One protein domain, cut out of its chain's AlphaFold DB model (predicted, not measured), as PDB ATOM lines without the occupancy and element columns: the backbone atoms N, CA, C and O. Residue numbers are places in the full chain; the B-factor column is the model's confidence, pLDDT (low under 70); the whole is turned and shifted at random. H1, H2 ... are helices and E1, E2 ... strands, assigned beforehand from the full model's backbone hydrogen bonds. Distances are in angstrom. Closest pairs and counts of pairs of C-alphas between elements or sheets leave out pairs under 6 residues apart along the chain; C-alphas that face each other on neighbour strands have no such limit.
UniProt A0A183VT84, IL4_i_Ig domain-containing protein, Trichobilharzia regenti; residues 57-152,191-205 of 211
ATOM      1  N   SER A  57      22.799  33.620  -4.670       64.00
ATOM      2  CA  SER A  57      22.780  32.349  -5.372       64.00
ATOM      3  C   SER A  57      22.318  32.569  -6.811       64.00
ATOM      4  O   SER A  57      21.227  33.082  -7.069       64.00
ATOM      5  N   LEU A  58      23.199  32.256  -7.762       68.25
ATOM      6  CA  LEU A  58      22.861  32.327  -9.176       68.25
ATOM      7  C   LEU A  58      21.662  31.404  -9.397       68.25
ATOM      8  O   LEU A  58      21.730  30.216  -9.095       68.25
ATOM      9  N   LEU A  59      20.558  31.962  -9.894       80.19
ATOM     10  CA  LEU A  59      19.354  31.197 -10.244       80.19
ATOM     11  C   LEU A  59      19.396  30.710 -11.698       80.19
ATOM     12  O   LEU A  59      18.791  29.699 -12.042       80.19
ATOM     13  N   CYS A  60      20.119  31.433 -12.555       86.62
ATOM     14  CA  CYS A  60      20.178  31.234 -13.998       86.62
ATOM     15  C   CYS A  60      21.624  31.348 -14.487       86.62
ATOM     16  O   CYS A  60      22.467  31.918 -13.791       86.62
ATOM     17  N   LEU A  61      21.919  30.813 -15.677       88.88
ATOM     18  CA  LEU A  61      23.246  30.929 -16.278       88.88
ATOM     19  C   LEU A  61      23.557  32.405 -16.509       88.88
ATOM     20  O   LEU A  61      22.874  33.066 -17.289       88.88
ATOM     21  N   ARG A  62      24.602  32.914 -15.865       91.50
ATOM     22  CA  ARG A  62      25.021  34.303 -16.024       91.50
ATOM     23  C   ARG A  62      26.143  34.399 -17.035       91.50
ATOM     24  O   ARG A  62      27.181  33.758 -16.882       91.50
ATOM     25  N   LEU A  63      25.945  35.229 -18.048       91.94
ATOM     26  CA  LEU A  63      26.936  35.526 -19.072       91.94
ATOM     27  C   LEU A  63      27.485  36.933 -18.877       91.94
ATOM     28  O   LEU A  63      26.730  37.889 -18.714       91.94
ATOM     29  N   TYR A  64      28.805  37.055 -18.928       93.50
ATOM     30  CA  TYR A  64      29.533  38.290 -18.676       93.50
ATOM     31  C   TYR A  64      30.211  38.787 -19.945       93.50
ATOM     32  O   TYR A  64      30.759  38.010 -20.736       93.50
ATOM     33  N   SER A  65      30.196  40.103 -20.117       93.56
ATOM     34  CA  SER A  65      30.811  40.775 -21.265       93.56
ATOM     35  C   SER A  65      32.344  40.829 -21.213       93.56
ATOM     36  O   SER A  65      32.991  41.049 -22.236       93.56
ATOM     37  N   GLU A  66      32.938  40.595 -20.043       93.50
ATOM     38  CA  GLU A  66      34.388  40.567 -19.847       93.50
ATOM     39  C   GLU A  66      34.850  39.239 -19.248       93.50
ATOM     40  O   GLU A  66      34.051  38.393 -18.838       93.50
ATOM     41  N   ILE A  67      36.164  39.023 -19.251       94.06
ATOM     42  CA  ILE A  67      36.783  37.898 -18.547       94.06
ATOM     43  C   ILE A  67      36.680  38.102 -17.029       94.06
ATOM     44  O   ILE A  67      36.405  39.198 -16.542       94.06
ATOM     45  N   ASN A  68      36.944  37.045 -16.271       94.50
ATOM     46  CA  ASN A  68      36.968  37.042 -14.812       94.50
ATOM     47  C   ASN A  68      35.641  37.453 -14.146       94.50
ATOM     48  O   ASN A  68      35.663  38.016 -13.055       94.50
ATOM     49  N   LEU A  69      34.501  37.161 -14.788       92.50
ATOM     50  CA  LEU A  69      33.150  37.457 -14.288       92.50
ATOM     51  C   LEU A  69      32.907  38.963 -14.071       92.50
ATOM     52  O   LEU A  69      32.296  39.375 -13.085       92.50
ATOM     53  N   ARG A  70      33.421  39.796 -14.987       91.31
ATOM     54  CA  ARG A  70      33.341  41.267 -14.933       91.31
ATOM     55  C   ARG A  70      32.493  41.865 -16.059       91.31
ATOM     56  O   ARG A  70      32.029  41.172 -16.968       91.31
ATOM     57  N   GLY A  71      32.334  43.186 -16.001       91.81
ATOM     58  CA  GLY A  71      31.602  43.973 -16.987       91.81
ATOM     59  C   GLY A  71      30.090  43.846 -16.831       91.81
ATOM     60  O   GLY A  71      29.587  43.385 -15.811       91.81
ATOM     61  N   SER A  72      29.353  44.247 -17.866       91.06
ATOM     62  CA  SER A  72      27.913  43.980 -17.958       91.06
ATOM     63  C   SER A  72      27.623  42.477 -18.007       91.06
ATOM     64  O   SER A  72      28.388  41.719 -18.615       91.06
ATOM     65  N   TRP A  73      26.511  42.065 -17.404       91.56
ATOM     66  CA  TRP A  73      26.050  40.680 -17.402       91.56
ATOM     67  C   TRP A  73      24.587  40.569 -17.823       91.56
ATOM     68  O   TRP A  73      23.844  41.550 -17.847       91.56
ATOM     69  N   TYR A  74      24.183  39.354 -18.165       89.19
ATOM     70  CA  TYR A  74      22.797  38.998 -18.415       89.19
ATOM     71  C   TYR A  74      22.566  37.535 -18.046       89.19
ATOM     72  O   TYR A  74      23.458  36.697 -18.194       89.19
ATOM     73  N   ASP A  75      21.363  37.252 -17.563       89.19
ATOM     74  CA  ASP A  75      20.982  35.938 -17.061       89.19
ATOM     75  C   ASP A  75      20.132  35.203 -18.104       89.19
ATOM     76  O   ASP A  75      19.213  35.770 -18.695       89.19
ATOM     77  N   MET A  76      20.455  33.934 -18.342       85.88
ATOM     78  CA  MET A  76      19.717  33.020 -19.209       85.88
ATOM     79  C   MET A  76      19.168  31.875 -18.366       85.88
ATOM     80  O   MET A  76      19.918  31.053 -17.842       85.88
ATOM     81  N   CYS A  77      17.849  31.846 -18.196       85.88
ATOM     82  CA  CYS A  77      17.174  30.865 -17.344       85.88
ATOM     83  C   CYS A  77      16.741  29.603 -18.095       85.88
ATOM     84  O   CYS A  77      16.523  28.568 -17.460       85.88
ATOM     85  N   ASP A  78      16.692  29.675 -19.424       82.75
ATOM     86  CA  ASP A  78      16.230  28.618 -20.316       82.75
ATOM     87  C   ASP A  78      17.143  28.487 -21.539       82.75
ATOM     88  O   ASP A  78      17.998  29.338 -21.805       82.75
ATOM     89  N   SER A  79      16.963  27.395 -22.279       82.25
ATOM     90  CA  SER A  79      17.657  27.155 -23.544       82.25
ATOM     91  C   SER A  79      17.328  28.239 -24.569       82.25
ATOM     92  O   SER A  79      16.169  28.602 -24.762       82.25
ATOM     93  N   ASN A  80      18.347  28.715 -25.272       80.31
ATOM     94  CA  ASN A  80      18.230  29.706 -26.327       80.31
ATOM     95  C   ASN A  80      19.173  29.353 -27.482       80.31
ATOM     96  O   ASN A  80      20.392  29.379 -27.331       80.31
ATOM     97  N   GLU A  81      18.624  29.047 -28.652       74.75
ATOM     98  CA  GLU A  81      19.418  28.760 -29.849       74.75
ATOM     99  C   GLU A  81      20.098  29.997 -30.442       74.75
ATOM    100  O   GLU A  81      21.162  29.888 -31.049       74.75
ATOM    101  N   ALA A  82      19.475  31.165 -30.301       76.31
ATOM    102  CA  ALA A  82      19.865  32.378 -30.997       76.31
ATOM    103  C   ALA A  82      20.008  33.527 -30.002       76.31
ATOM    104  O   ALA A  82      19.110  34.341 -29.778       76.31
ATOM    105  N   ILE A  83      21.200  33.619 -29.425       80.44
ATOM    106  CA  ILE A  83      21.588  34.771 -28.621       80.44
ATOM    107  C   ILE A  83      21.737  35.985 -29.548       80.44
ATOM    108  O   ILE A  83      22.228  35.868 -30.676       80.44
ATOM    109  N   SER A  84      21.332  37.175 -29.084       80.56
ATOM    110  CA  SER A  84      21.465  38.390 -29.896       80.56
ATOM    111  C   SER A  84      22.911  38.574 -30.360       80.56
ATOM    112  O   SER A  84      23.856  38.297 -29.619       80.56
ATOM    113  N   ARG A  85      23.114  39.081 -31.584       77.44
ATOM    114  CA  ARG A  85      24.460  39.229 -32.169       77.44
ATOM    115  C   ARG A  85      25.422  39.929 -31.202       77.44
ATOM    116  O   ARG A  85      26.537  39.461 -31.009       77.44
ATOM    117  N   LYS A  86      24.986  41.017 -30.560       81.62
ATOM    118  CA  LYS A  86      25.805  41.772 -29.600       81.62
ATOM    119  C   LYS A  86      26.230  40.906 -28.410       81.62
ATOM    120  O   LYS A  86      27.406  40.879 -28.072       81.62
ATOM    121  N   GLN A  87      25.297  40.178 -27.802       83.94
ATOM    122  CA  GLN A  87      25.580  39.279 -26.682       83.94
ATOM    123  C   GLN A  87      26.495  38.119 -27.098       83.94
ATOM    124  O   GLN A  87      27.471  37.828 -26.408       83.94
ATOM    125  N   ALA A  88      26.249  37.523 -28.267       83.56
ATOM    126  CA  ALA A  88      27.019  36.389 -28.760       83.56
ATOM    127  C   ALA A  88      28.513  36.707 -28.919       83.56
ATOM    128  O   ALA A  88      29.363  35.908 -28.526       83.56
ATOM    129  N   TRP A  89      28.840  37.883 -29.463       85.31
ATOM    130  CA  TRP A  89      30.225  38.333 -29.661       85.31
ATOM    131  C   TRP A  89      30.882  38.889 -28.399       85.31
ATOM    132  O   TRP A  89      32.107  38.846 -28.272       85.31
ATOM    133  N   ASN A  90      30.084  39.414 -27.474       89.38
ATOM    134  CA  ASN A  90      30.613  40.077 -26.290       89.38
ATOM    135  C   ASN A  90      30.757  39.141 -25.097       89.38
ATOM    136  O   ASN A  90      31.358  39.545 -24.121       89.38
ATOM    137  N   THR A  91      30.254  37.910 -25.143       91.88
ATOM    138  CA  THR A  91      30.363  36.994 -23.999       91.88
ATOM    139  C   THR A  91      31.783  36.466 -23.844       91.88
ATOM    140  O   THR A  91      32.325  35.842 -24.757       91.88
ATOM    141  N   ARG A  92      32.390  36.710 -22.681       94.50
ATOM    142  CA  ARG A  92      33.801  36.397 -22.398       94.50
ATOM    143  C   ARG A  92      33.999  35.525 -21.168       94.50
ATOM    144  O   ARG A  92      35.004  34.824 -21.104       94.50
ATOM    145  N   SER A  93      33.058  35.520 -20.234       94.19
ATOM    146  CA  SER A  93      33.022  34.577 -19.119       94.19
ATOM    147  C   SER A  93      31.580  34.203 -18.784       94.19
ATOM    148  O   SER A  93      30.640  34.861 -19.237       94.19
ATOM    149  N   ALA A  94      31.392  33.104 -18.064       92.56
ATOM    150  CA  ALA A  94      30.075  32.589 -17.712       92.56
ATOM    151  C   ALA A  94      30.109  31.923 -16.342       92.56
ATOM    152  O   ALA A  94      31.139  31.370 -15.962       92.56
ATOM    153  N   CYS A  95      28.992  31.925 -15.627       90.38
ATOM    154  CA  CYS A  95      28.847  31.088 -14.448       90.38
ATOM    155  C   CYS A  95      27.481  30.424 -14.383       90.38
ATOM    156  O   CYS A  95      26.454  31.055 -14.638       90.38
ATOM    157  N   SER A  96      27.504  29.136 -14.065       87.81
ATOM    158  CA  SER A  96      26.318  28.312 -13.954       87.81
ATOM    159  C   SER A  96      25.740  28.350 -12.534       87.81
ATOM    160  O   SER A  96      26.509  28.287 -11.572       87.81
ATOM    161  N   PRO A  97      24.404  28.383 -12.378       80.88
ATOM    162  CA  PRO A  97      23.732  28.018 -11.132       80.88
ATOM    163  C   PRO A  97      23.939  26.523 -10.833       80.88
ATOM    164  O   PRO A  97      24.682  25.847 -11.538       80.88
ATOM    165  N   GLU A  98      23.259  25.947  -9.841       64.06
ATOM    166  CA  GLU A  98      23.300  24.502  -9.538       64.06
ATOM    167  C   GLU A  98      22.664  23.594 -10.634       64.06
ATOM    168  O   GLU A  98      21.941  22.646 -10.344       64.06
ATOM    169  N   MET A  99      22.879  23.868 -11.925       57.88
ATOM    170  CA  MET A  99      22.347  23.100 -13.057       57.88
ATOM    171  C   MET A  99      23.409  22.884 -14.142       57.88
ATOM    172  O   MET A  99      24.389  23.622 -14.221       57.88
ATOM    173  N   VAL A 100      23.222  21.855 -14.973       56.97
ATOM    174  CA  VAL A 100      24.143  21.527 -16.071       56.97
ATOM    175  C   VAL A 100      23.716  22.271 -17.334       56.97
ATOM    176  O   VAL A 100      22.568  22.177 -17.763       56.97
ATOM    177  N   TRP A 101      24.638  22.981 -17.980       47.12
ATOM    178  CA  TRP A 101      24.351  23.690 -19.232       47.12
ATOM    179  C   TRP A 101      25.181  23.120 -20.364       47.12
ATOM    180  O   TRP A 101      26.407  23.052 -20.288       47.12
ATOM    181  N   ARG A 102      24.487  22.732 -21.429       47.50
ATOM    182  CA  ARG A 102      25.045  22.261 -22.689       47.50
ATOM    183  C   ARG A 102      24.931  23.377 -23.723       47.50
ATOM    184  O   ARG A 102      23.997  24.151 -23.707       47.50
ATOM    185  N   PRO A 103      25.848  23.494 -24.665       51.28
ATOM    186  CA  PRO A 103      25.563  24.168 -25.921       51.28
ATOM    187  C   PRO A 103      25.425  23.070 -26.955       51.28
ATOM    188  O   PRO A 103      26.413  22.463 -27.352       51.28
ATOM    189  N   GLU A 104      24.206  22.765 -27.379       47.09
ATOM    190  CA  GLU A 104      24.039  21.983 -28.596       47.09
ATOM    191  C   GLU A 104      23.286  22.805 -29.614       47.09
ATOM    192  O   GLU A 104      22.078  22.697 -29.751       47.09
ATOM    193  N   PHE A 105      24.071  23.596 -30.333       54.72
ATOM    194  CA  PHE A 105      23.866  23.902 -31.736       54.72
ATOM    195  C   PHE A 105      25.257  23.886 -32.381       54.72
ATOM    196  O   PHE A 105      26.217  24.368 -31.786       54.72
ATOM    197  N   TYR A 106      25.362  23.221 -33.533       58.81
ATOM    198  CA  TYR A 106      26.569  22.876 -34.301       58.81
ATOM    199  C   TYR A 106      27.894  23.563 -33.903       58.81
ATOM    200  O   TYR A 106      28.031  24.783 -33.989       58.81
ATOM    201  N   GLY A 107      28.925  22.761 -33.611       70.12
ATOM    202  CA  GLY A 107      30.303  23.230 -33.443       70.12
ATOM    203  C   GLY A 107      30.915  22.882 -32.087       70.12
ATOM    204  O   GLY A 107      30.534  21.909 -31.446       70.12
ATOM    205  N   ARG A 108      31.922  23.664 -31.684       80.31
ATOM    206  CA  ARG A 108      32.619  23.517 -30.399       80.31
ATOM    207  C   ARG A 108      31.748  24.055 -29.269       80.31
ATOM    208  O   ARG A 108      31.102  25.086 -29.442       80.31
ATOM    209  N   TYR A 109      31.802  23.417 -28.109       86.38
ATOM    210  CA  TYR A 109      30.939  23.763 -26.987       86.38
ATOM    211  C   TYR A 109      31.652  23.622 -25.637       86.38
ATOM    212  O   TYR A 109      32.598  22.850 -25.508       86.38
ATOM    213  N   LEU A 110      31.190  24.390 -24.647       88.44
ATOM    214  CA  LEU A 110      31.614  24.330 -23.246       88.44
ATOM    215  C   LEU A 110      30.485  23.758 -22.398       88.44
ATOM    216  O   LEU A 110      29.403  24.333 -22.372       88.44
ATOM    217  N   LEU A 111      30.750  22.676 -21.682       88.00
ATOM    218  CA  LEU A 111      29.852  22.105 -20.690       88.00
ATOM    219  C   LEU A 111      30.136  22.747 -19.328       88.00
ATOM    220  O   LEU A 111      31.277  22.719 -18.864       88.00
ATOM    221  N   LEU A 112      29.117  23.331 -18.700       87.31
ATOM    222  CA  LEU A 112      29.229  23.858 -17.339       87.31
ATOM    223  C   LEU A 112      28.432  22.972 -16.390       87.31
ATOM    224  O   LEU A 112      27.226  22.791 -16.572       87.31
ATOM    225  N   SER A 113      29.110  22.457 -15.372       84.31
ATOM    226  CA  SER A 113      28.488  21.772 -14.245       84.31
ATOM    227  C   SER A 113      27.786  22.760 -13.300       84.31
ATOM    228  O   SER A 113      28.078  23.961 -13.327       84.31
ATOM    229  N   PRO A 114      26.888  22.265 -12.431       82.56
ATOM    230  CA  PRO A 114      26.325  23.012 -11.315       82.56
ATOM    231  C   PRO A 114      27.383  23.819 -10.551       82.56
ATOM    232  O   PRO A 114      28.392  23.263 -10.128       82.56
ATOM    233  N   GLY A 115      27.174  25.130 -10.408       83.62
ATOM    234  CA  GLY A 115      28.061  26.041  -9.675       83.62
ATOM    235  C   GLY A 115      29.391  26.359 -10.369       83.62
ATOM    236  O   GLY A 115      30.198  27.120  -9.836       83.62
ATOM    237  N   GLN A 116      29.650  25.797 -11.551       88.12
ATOM    238  CA  GLN A 116      30.905  26.015 -12.255       88.12
ATOM    239  C   GLN A 116      30.915  27.379 -12.947       88.12
ATOM    240  O   GLN A 116      29.995  27.728 -13.692       88.12
ATOM    241  N   CYS A 117      32.018  28.110 -12.783       90.62
ATOM    242  CA  CYS A 117      32.299  29.308 -13.561       90.62
ATOM    243  C   CYS A 117      33.440  29.080 -14.563       90.62
ATOM    244  O   CYS A 117      34.418  28.383 -14.294       90.62
ATOM    245  N   ILE A 118      33.337  29.729 -15.719       91.75
ATOM    246  CA  ILE A 118      34.380  29.828 -16.734       91.75
ATOM    247  C   ILE A 118      34.815  31.282 -16.825       91.75
ATOM    248  O   ILE A 118      34.086  32.121 -17.345       91.75
ATOM    249  N   TYR A 119      36.032  31.570 -16.369       94.06
ATOM    250  CA  TYR A 119      36.554  32.934 -16.282       94.06
ATOM    251  C   TYR A 119      37.040  33.500 -17.623       94.06
ATOM    252  O   TYR A 119      37.149  34.714 -17.766       94.06
ATOM    253  N   ASN A 120      37.316  32.659 -18.621       94.38
ATOM    254  CA  ASN A 120      37.786  33.111 -19.930       94.38
ATOM    255  C   ASN A 120      37.365  32.124 -21.028       94.38
ATOM    256  O   ASN A 120      38.058  31.161 -21.319       94.38
ATOM    257  N   ILE A 121      36.210  32.353 -21.645       92.50
ATOM    258  CA  ILE A 121      35.675  31.534 -22.745       92.50
ATOM    259  C   ILE A 121      36.609  31.521 -23.975       92.50
ATOM    260  O   ILE A 121      36.863  30.433 -24.504       92.50
ATOM    261  N   PRO A 122      37.178  32.662 -24.426       91.38
ATOM    262  CA  PRO A 122      38.107  32.685 -25.558       91.38
ATOM    263  C   PRO A 122      39.317  31.755 -25.442       91.38
ATOM    264  O   PRO A 122      39.801  31.289 -26.475       91.38
ATOM    265  N   GLN A 123      39.791  31.448 -24.227       93.06
ATOM    266  CA  GLN A 123      40.948  30.562 -24.035       93.06
ATOM    267  C   GLN A 123      40.695  29.133 -24.537       93.06
ATOM    268  O   GLN A 123      41.630  28.442 -24.921       93.06
ATOM    269  N   TYR A 124      39.427  28.716 -24.611       88.06
ATOM    270  CA  TYR A 124      39.025  27.415 -25.151       88.06
ATOM    271  C   TYR A 124      38.768  27.450 -26.670       88.06
ATOM    272  O   TYR A 124      38.188  26.530 -27.247       88.06
ATOM    273  N   GLY A 125      39.157  28.535 -27.350       86.88
ATOM    274  CA  GLY A 125      38.996  28.692 -28.797       86.88
ATOM    275  C   GLY A 125      37.571  29.030 -29.248       86.88
ATOM    276  O   GLY A 125      37.285  28.982 -30.447       86.88
ATOM    277  N   LEU A 126      36.679  29.392 -28.320       86.75
ATOM    278  CA  LEU A 126      35.344  29.898 -28.631       86.75
ATOM    279  C   LEU A 126      35.369  31.420 -28.783       86.75
ATOM    280  O   LEU A 126      35.533  32.160 -27.819       86.75
ATOM    281  N   LYS A 127      35.183  31.898 -30.018       85.12
ATOM    282  CA  LYS A 127      35.160  33.340 -30.328       85.12
ATOM    283  C   LYS A 127      33.831  34.017 -29.994       85.12
ATOM    284  O   LYS A 127      33.789  35.236 -29.870       85.12
ATOM    285  N   ARG A 128      32.749  33.239 -29.934       84.44
ATOM    286  CA  ARG A 128      31.384  33.709 -29.692       84.44
ATOM    287  C   ARG A 128      30.546  32.595 -29.075       84.44
ATOM    288  O   ARG A 128      30.789  31.426 -29.371       84.44
ATOM    289  N   VAL A 129      29.539  32.971 -28.299       86.19
ATOM    290  CA  VAL A 129      28.513  32.058 -27.779       86.19
ATOM    291  C   VAL A 129      27.241  32.294 -28.583       86.19
ATOM    292  O   VAL A 129      26.591  33.317 -28.421       86.19
ATOM    293  N   SER A 130      26.917  31.406 -29.521       82.81
ATOM    294  CA  SER A 130      25.727  31.565 -30.371       82.81
ATOM    295  C   SER A 130      24.452  31.050 -29.719       82.81
ATOM    296  O   SER A 130      23.382  31.573 -30.005       82.81
ATOM    297  N   SER A 131      24.586  30.054 -28.845       83.94
ATOM    298  CA  SER A 131      23.474  29.290 -28.301       83.94
ATOM    299  C   SER A 131      23.783  28.738 -26.913       83.94
ATOM    300  O   SER A 131      24.941  28.456 -26.598       83.94
ATOM    301  N   ILE A 132      22.735  28.495 -26.136       86.25
ATOM    302  CA  ILE A 132      22.746  27.872 -24.815       86.25
ATOM    303  C   ILE A 132      21.634  26.824 -24.765       86.25
ATOM    304  O   ILE A 132      20.533  27.040 -25.257       86.25
ATOM    305  N   VAL A 133      21.904  25.693 -24.133       84.19
ATOM    306  CA  VAL A 133      20.960  24.611 -23.857       84.19
ATOM    307  C   VAL A 133      21.027  24.290 -22.367       84.19
ATOM    308  O   VAL A 133      22.076  24.030 -21.784       84.19
ATOM    309  N   LYS A 134      19.877  24.315 -21.717       84.56
ATOM    310  CA  LYS A 134      19.725  23.885 -20.338       84.56
ATOM    311  C   LYS A 134      19.525  22.378 -20.302       84.56
ATOM    312  O   LYS A 134      18.694  21.843 -21.041       84.56
ATOM    313  N   CYS A 135      20.257  21.708 -19.423       81.75
ATOM    314  CA  CYS A 135      20.085  20.290 -19.172       81.75
ATOM    315  C   CYS A 135      19.862  20.030 -17.684       81.75
ATOM    316  O   CYS A 135      20.428  20.676 -16.804       81.75
ATOM    317  N   THR A 136      19.032  19.045 -17.397       80.94
ATOM    318  CA  THR A 136      18.816  18.524 -16.056       80.94
ATOM    319  C   THR A 136      19.339  17.101 -16.002       80.94
ATOM    320  O   THR A 136      19.309  16.369 -16.990       80.94
ATOM    321  N   GLN A 137      19.867  16.692 -14.856       75.50
ATOM    322  CA  GLN A 137      20.226  15.295 -14.671       75.50
ATOM    323  C   GLN A 137      18.940  14.476 -14.523       75.50
ATOM    324  O   GLN A 137      18.105  14.778 -13.674       75.50
ATOM    325  N   ALA A 138      18.764  13.459 -15.368       71.81
ATOM    326  CA  ALA A 138      17.540  12.662 -15.419       71.81
ATOM    327  C   ALA A 138      17.386  11.745 -14.192       71.81
ATOM    328  O   ALA A 138      16.273  11.386 -13.817       71.81
ATOM    329  N   SER A 139      18.495  11.346 -13.565       67.62
ATOM    330  CA  SER A 139      18.497  10.539 -12.344       67.62
ATOM    331  C   SER A 139      19.792  10.746 -11.564       67.62
ATOM    332  O   SER A 139      20.862  10.823 -12.156       67.62
ATOM    333  N   VAL A 140      19.719  10.773 -10.232       64.56
ATOM    334  CA  VAL A 140      20.900  10.876  -9.352       64.56
ATOM    335  C   VAL A 140      21.852   9.687  -9.546       64.56
ATOM    336  O   VAL A 140      23.066   9.842  -9.474       64.56
ATOM    337  N   ASN A 141      21.303   8.511  -9.867       64.31
ATOM    338  CA  ASN A 141      22.054   7.257  -9.960       64.31
ATOM    339  C   ASN A 141      22.523   6.928 -11.382       64.31
ATOM    340  O   ASN A 141      23.207   5.930 -11.583       64.31
ATOM    341  N   ASN A 142      22.120   7.724 -12.376       62.53
ATOM    342  CA  ASN A 142      22.434   7.473 -13.775       62.53
ATOM    343  C   ASN A 142      22.989   8.762 -14.393       62.53
ATOM    344  O   ASN A 142      22.329   9.799 -14.304       62.53
ATOM    345  N   PRO A 143      24.166   8.741 -15.041       69.00
ATOM    346  CA  PRO A 143      24.810   9.933 -15.594       69.00
ATOM    347  C   PRO A 143      24.135  10.389 -16.899       69.00
ATOM    348  O   PRO A 143      24.792  10.739 -17.871       69.00
ATOM    349  N   SER A 144      22.811  10.354 -16.966       75.31
ATOM    350  CA  SER A 144      22.040  10.740 -18.140       75.31
ATOM    351  C   SER A 144      21.533  12.164 -17.954       75.31
ATOM    352  O   SER A 144      20.894  12.478 -16.950       75.31
ATOM    353  N   LEU A 145      21.797  13.027 -18.927       76.81
ATOM    354  CA  LEU A 145      21.261  14.377 -18.999       76.81
ATOM    355  C   LEU A 145      20.022  14.405 -19.888       76.81
ATOM    356  O   LEU A 145      20.013  13.847 -20.984       76.81
ATOM    357  N   GLN A 146      18.994  15.099 -19.425       80.69
ATOM    358  CA  GLN A 146      17.838  15.492 -20.204       80.69
ATOM    359  C   GLN A 146      18.001  16.960 -20.589       80.69
ATOM    360  O   GLN A 146      17.995  17.844 -19.736       80.69
ATOM    361  N   CYS A 147      18.180  17.221 -21.877       78.75
ATOM    362  CA  CYS A 147      18.363  18.575 -22.388       78.75
ATOM    363  C   CYS A 147      17.071  19.080 -23.031       78.75
ATOM    364  O   CYS A 147      16.430  18.351 -23.792       78.75
ATOM    365  N   LEU A 148      16.700  20.320 -22.707       71.81
ATOM    366  CA  LEU A 148      15.503  20.974 -23.230       71.81
ATOM    367  C   LEU A 148      15.866  21.742 -24.494       71.81
ATOM    368  O   LEU A 148      16.597  22.728 -24.426       71.81
ATOM    369  N   TYR A 149      15.339  21.324 -25.636       71.50
ATOM    370  CA  TYR A 149      15.451  22.095 -26.870       71.50
ATOM    371  C   TYR A 149      14.164  22.901 -27.064       71.50
ATOM    372  O   TYR A 149      13.093  22.414 -26.688       71.50
ATOM    373  N   PRO A 150      14.225  24.113 -27.643       63.00
ATOM    374  CA  PRO A 150      13.023  24.801 -28.126       63.00
ATOM    375  C   PRO A 150      12.223  23.911 -29.129       63.00
ATOM    376  O   PRO A 150      12.665  22.801 -29.410       63.00
ATOM    377  N   PRO A 151      11.041  24.310 -29.658       57.78
ATOM    378  CA  PRO A 151      10.265  23.562 -30.690       57.78
ATOM    379  C   PRO A 151      10.291  24.196 -32.114       57.78
ATOM    380  O   PRO A 151       9.936  25.366 -32.233       57.78
ATOM    381  N   LEU A 152      10.781  23.500 -33.169       61.19
ATOM    382  CA  LEU A 152      11.125  24.054 -34.520       61.19
ATOM    383  C   LEU A 152       9.899  24.674 -35.225       61.19
ATOM    384  O   LEU A 152       8.797  24.181 -34.983       61.19
ATOM    385  N   LEU A 191      12.744  16.501 -25.733       53.72
ATOM    386  CA  LEU A 191      13.538  15.911 -24.670       53.72
ATOM    387  C   LEU A 191      14.541  14.939 -25.294       53.72
ATOM    388  O   LEU A 191      14.167  13.841 -25.714       53.72
ATOM    389  N   SER A 192      15.810  15.336 -25.338       66.12
ATOM    390  CA  SER A 192      16.895  14.442 -25.743       66.12
ATOM    391  C   SER A 192      17.608  13.922 -24.501       66.12
ATOM    392  O   SER A 192      18.144  14.706 -23.712       66.12
ATOM    393  N   LEU A 193      17.591  12.600 -24.320       64.62
ATOM    394  CA  LEU A 193      18.369  11.919 -23.291       64.62
ATOM    395  C   LEU A 193      19.772  11.669 -23.844       64.62
ATOM    396  O   LEU A 193      19.934  10.972 -24.842       64.62
ATOM    397  N   THR A 194      20.792  12.248 -23.220       70.62
ATOM    398  CA  THR A 194      22.190  12.099 -23.642       70.62
ATOM    399  C   THR A 194      23.056  11.685 -22.456       70.62
ATOM    400  O   THR A 194      22.839  12.139 -21.338       70.62
ATOM    401  N   ASN A 195      24.042  10.817 -22.676       76.50
ATOM    402  CA  ASN A 195      24.975  10.406 -21.628       76.50
ATOM    403  C   ASN A 195      25.964  11.549 -21.304       76.50
ATOM    404  O   ASN A 195      26.588  12.106 -22.208       76.50
ATOM    405  N   LEU A 196      26.101  11.895 -20.021       76.12
ATOM    406  CA  LEU A 196      26.980  12.950 -19.512       76.12
ATOM    407  C   LEU A 196      28.446  12.700 -19.869       76.12
ATOM    408  O   LEU A 196      29.131  13.651 -20.223       76.12
ATOM    409  N   THR A 197      28.917  11.452 -19.826       76.94
ATOM    410  CA  THR A 197      30.319  11.111 -20.112       76.94
ATOM    411  C   THR A 197      30.685  11.463 -21.552       76.94
ATOM    412  O   THR A 197      31.672  12.149 -21.792       76.94
ATOM    413  N   VAL A 198      29.815  11.114 -22.504       77.56
ATOM    414  CA  VAL A 198      29.989  11.461 -23.927       77.56
ATOM    415  C   VAL A 198      30.021  12.981 -24.120       77.56
ATOM    416  O   VAL A 198      30.778  13.508 -24.935       77.56
ATOM    417  N   LEU A 199      29.203  13.708 -23.355       75.62
ATOM    418  CA  LEU A 199      29.151  15.165 -23.425       75.62
ATOM    419  C   LEU A 199      30.370  15.834 -22.809       75.62
ATOM    420  O   LEU A 199      30.842  16.832 -23.357       75.62
ATOM    421  N   GLN A 200      30.865  15.294 -21.699       81.50
ATOM    422  CA  GLN A 200      32.098  15.737 -21.071       81.50
ATOM    423  C   GLN A 200      33.264  15.546 -22.032       81.50
ATOM    424  O   GLN A 200      33.951  16.518 -22.302       81.50
ATOM    425  N   GLU A 201      33.429  14.366 -22.631       81.00
ATOM    426  CA  GLU A 201      34.516  14.077 -23.576       81.00
ATOM    427  C   GLU A 201      34.531  15.020 -24.789       81.00
ATOM    428  O   GLU A 201      35.591  15.504 -25.184       81.00
ATOM    429  N   GLY A 202      33.363  15.328 -25.363       79.75
ATOM    430  CA  GLY A 202      33.269  16.229 -26.516       79.75
ATOM    431  C   GLY A 202      33.401  17.724 -26.185       79.75
ATOM    432  O   GLY A 202      33.490  18.549 -27.099       79.75
ATOM    433  N   SER A 203      33.399  18.093 -24.901       81.06
ATOM    434  CA  SER A 203      33.474  19.489 -24.473       81.06
ATOM    435  C   SER A 203      34.895  20.038 -24.576       81.06
ATOM    436  O   SER A 203      35.858  19.377 -24.198       81.06
ATOM    437  N   VAL A 204      35.059  21.296 -24.995       85.88
ATOM    438  CA  VAL A 204      36.408  21.888 -25.127       85.88
ATOM    439  C   VAL A 204      37.077  22.214 -23.783       85.88
ATOM    440  O   VAL A 204      38.262  22.536 -23.757       85.88
ATOM    441  N   ASN A 205      36.341  22.139 -22.668       86.94
ATOM    442  CA  ASN A 205      36.878  22.273 -21.307       86.94
ATOM    443  C   ASN A 205      37.055  20.936 -20.567       86.94
ATOM    444  O   ASN A 205      37.339  20.963 -19.371       86.94
TER     445      ASN A 205
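What this domain is: This is residues 57 to 152 and 191 to 205 of the 211 residues of the protein "IL4_i_Ig domain-containing protein" of Trichobilharzia regenti (UniProt A0A183VT84). Two small antiparallel sheets lie toward opposite ends of the domain, one of three strands with H1 and H2 near it, the other a strongly twisted sheet of four strands with the short helix H3 packed on it. Between them, near the middle, lies the edge strand E4, followed by one long loop, residues 103 to 120, and the tip of the hairpin E5 and E6 makes one far end. The printed part has 111 residues, in the order E1 E2 H1 E3 E4 H2 E5 E6 E7 H3; the sheets run E2 E1 E3 and E4 E5 E6 E7. The class is mixed, helices and strands, with 50 residues in named elements, under half. The whole is compact, with a radius of gyration of the C-alphas of 13.1 A and spans of 38 by 31 by 24 A.

Where its parts are: E1, residues 61 to 64, begins with C-alpha 61 at (23.246, 30.929, -16.278). E2 is residues 73 to 76, H1 residues 85 to 90, E3 residues 93 to 95, E4 residues 100 to 102 and H2 residues 121 to 124. E5, residues 133 to 139, is 18.3 A long and ends with C-alpha 139 at (18.497, 10.539, -12.344). E6, residues 142 to 148, is 17.9 A long, and E7, residues 191 to 195, is 13.1 A. H3, residues 196 to 202, is 10.0 A long and ends with C-alpha 202 at (33.269, 16.229, -26.516).

How they stand to each other: E1 and E2 form a hairpin, with N 63 and O 74 2.9 A apart. E3 is antiparallel to E1, with N 62 and O 95 at 2.9 A. E2, H1 and E3 make a split strand-helix-strand unit, two strands running the same way with E1 between them, and its crossover is right-handed. H1 only grazes this sheet, with its residues 87 to 90. H2 is only just not on it; the closest C-alphas of E3 and H2, Ser 93 and Ile 121, are 5.4 A apart. Residues 117 to 118 pair antiparallel with residues 94 to 95 of E3. In the other sheet, N 102 of E4 and O 133 of E5 are 2.8 A apart. The hairpin E5 and E6 has N 136 and O 146 at 2.8 A, and E6 and E7 have N 145 and O 194 at 2.8 A. H3 is on this sheet; its closest C-alphas with E6, Leu 196 and Pro 143, are 5.4 A apart. In H1 and H3 every O i to N i+4 pair is within hydrogen-bond range; H2 is too short for one.

The domain as a whole: The C-alphas of Lys 86 and Asn 141, the two farthest apart, are 39.9 A apart. Residues 153 to 190 are not printed, and C-alphas 152 and 191 are 13.0 A apart across the cut. The link from E4 to H2, 18 residues, is long. The mean pLDDT of the printed part is 79.8; it is under 70 at residues 57 to 58, 98 to 106, 139 to 143, 150 to 152 and 191 to 193.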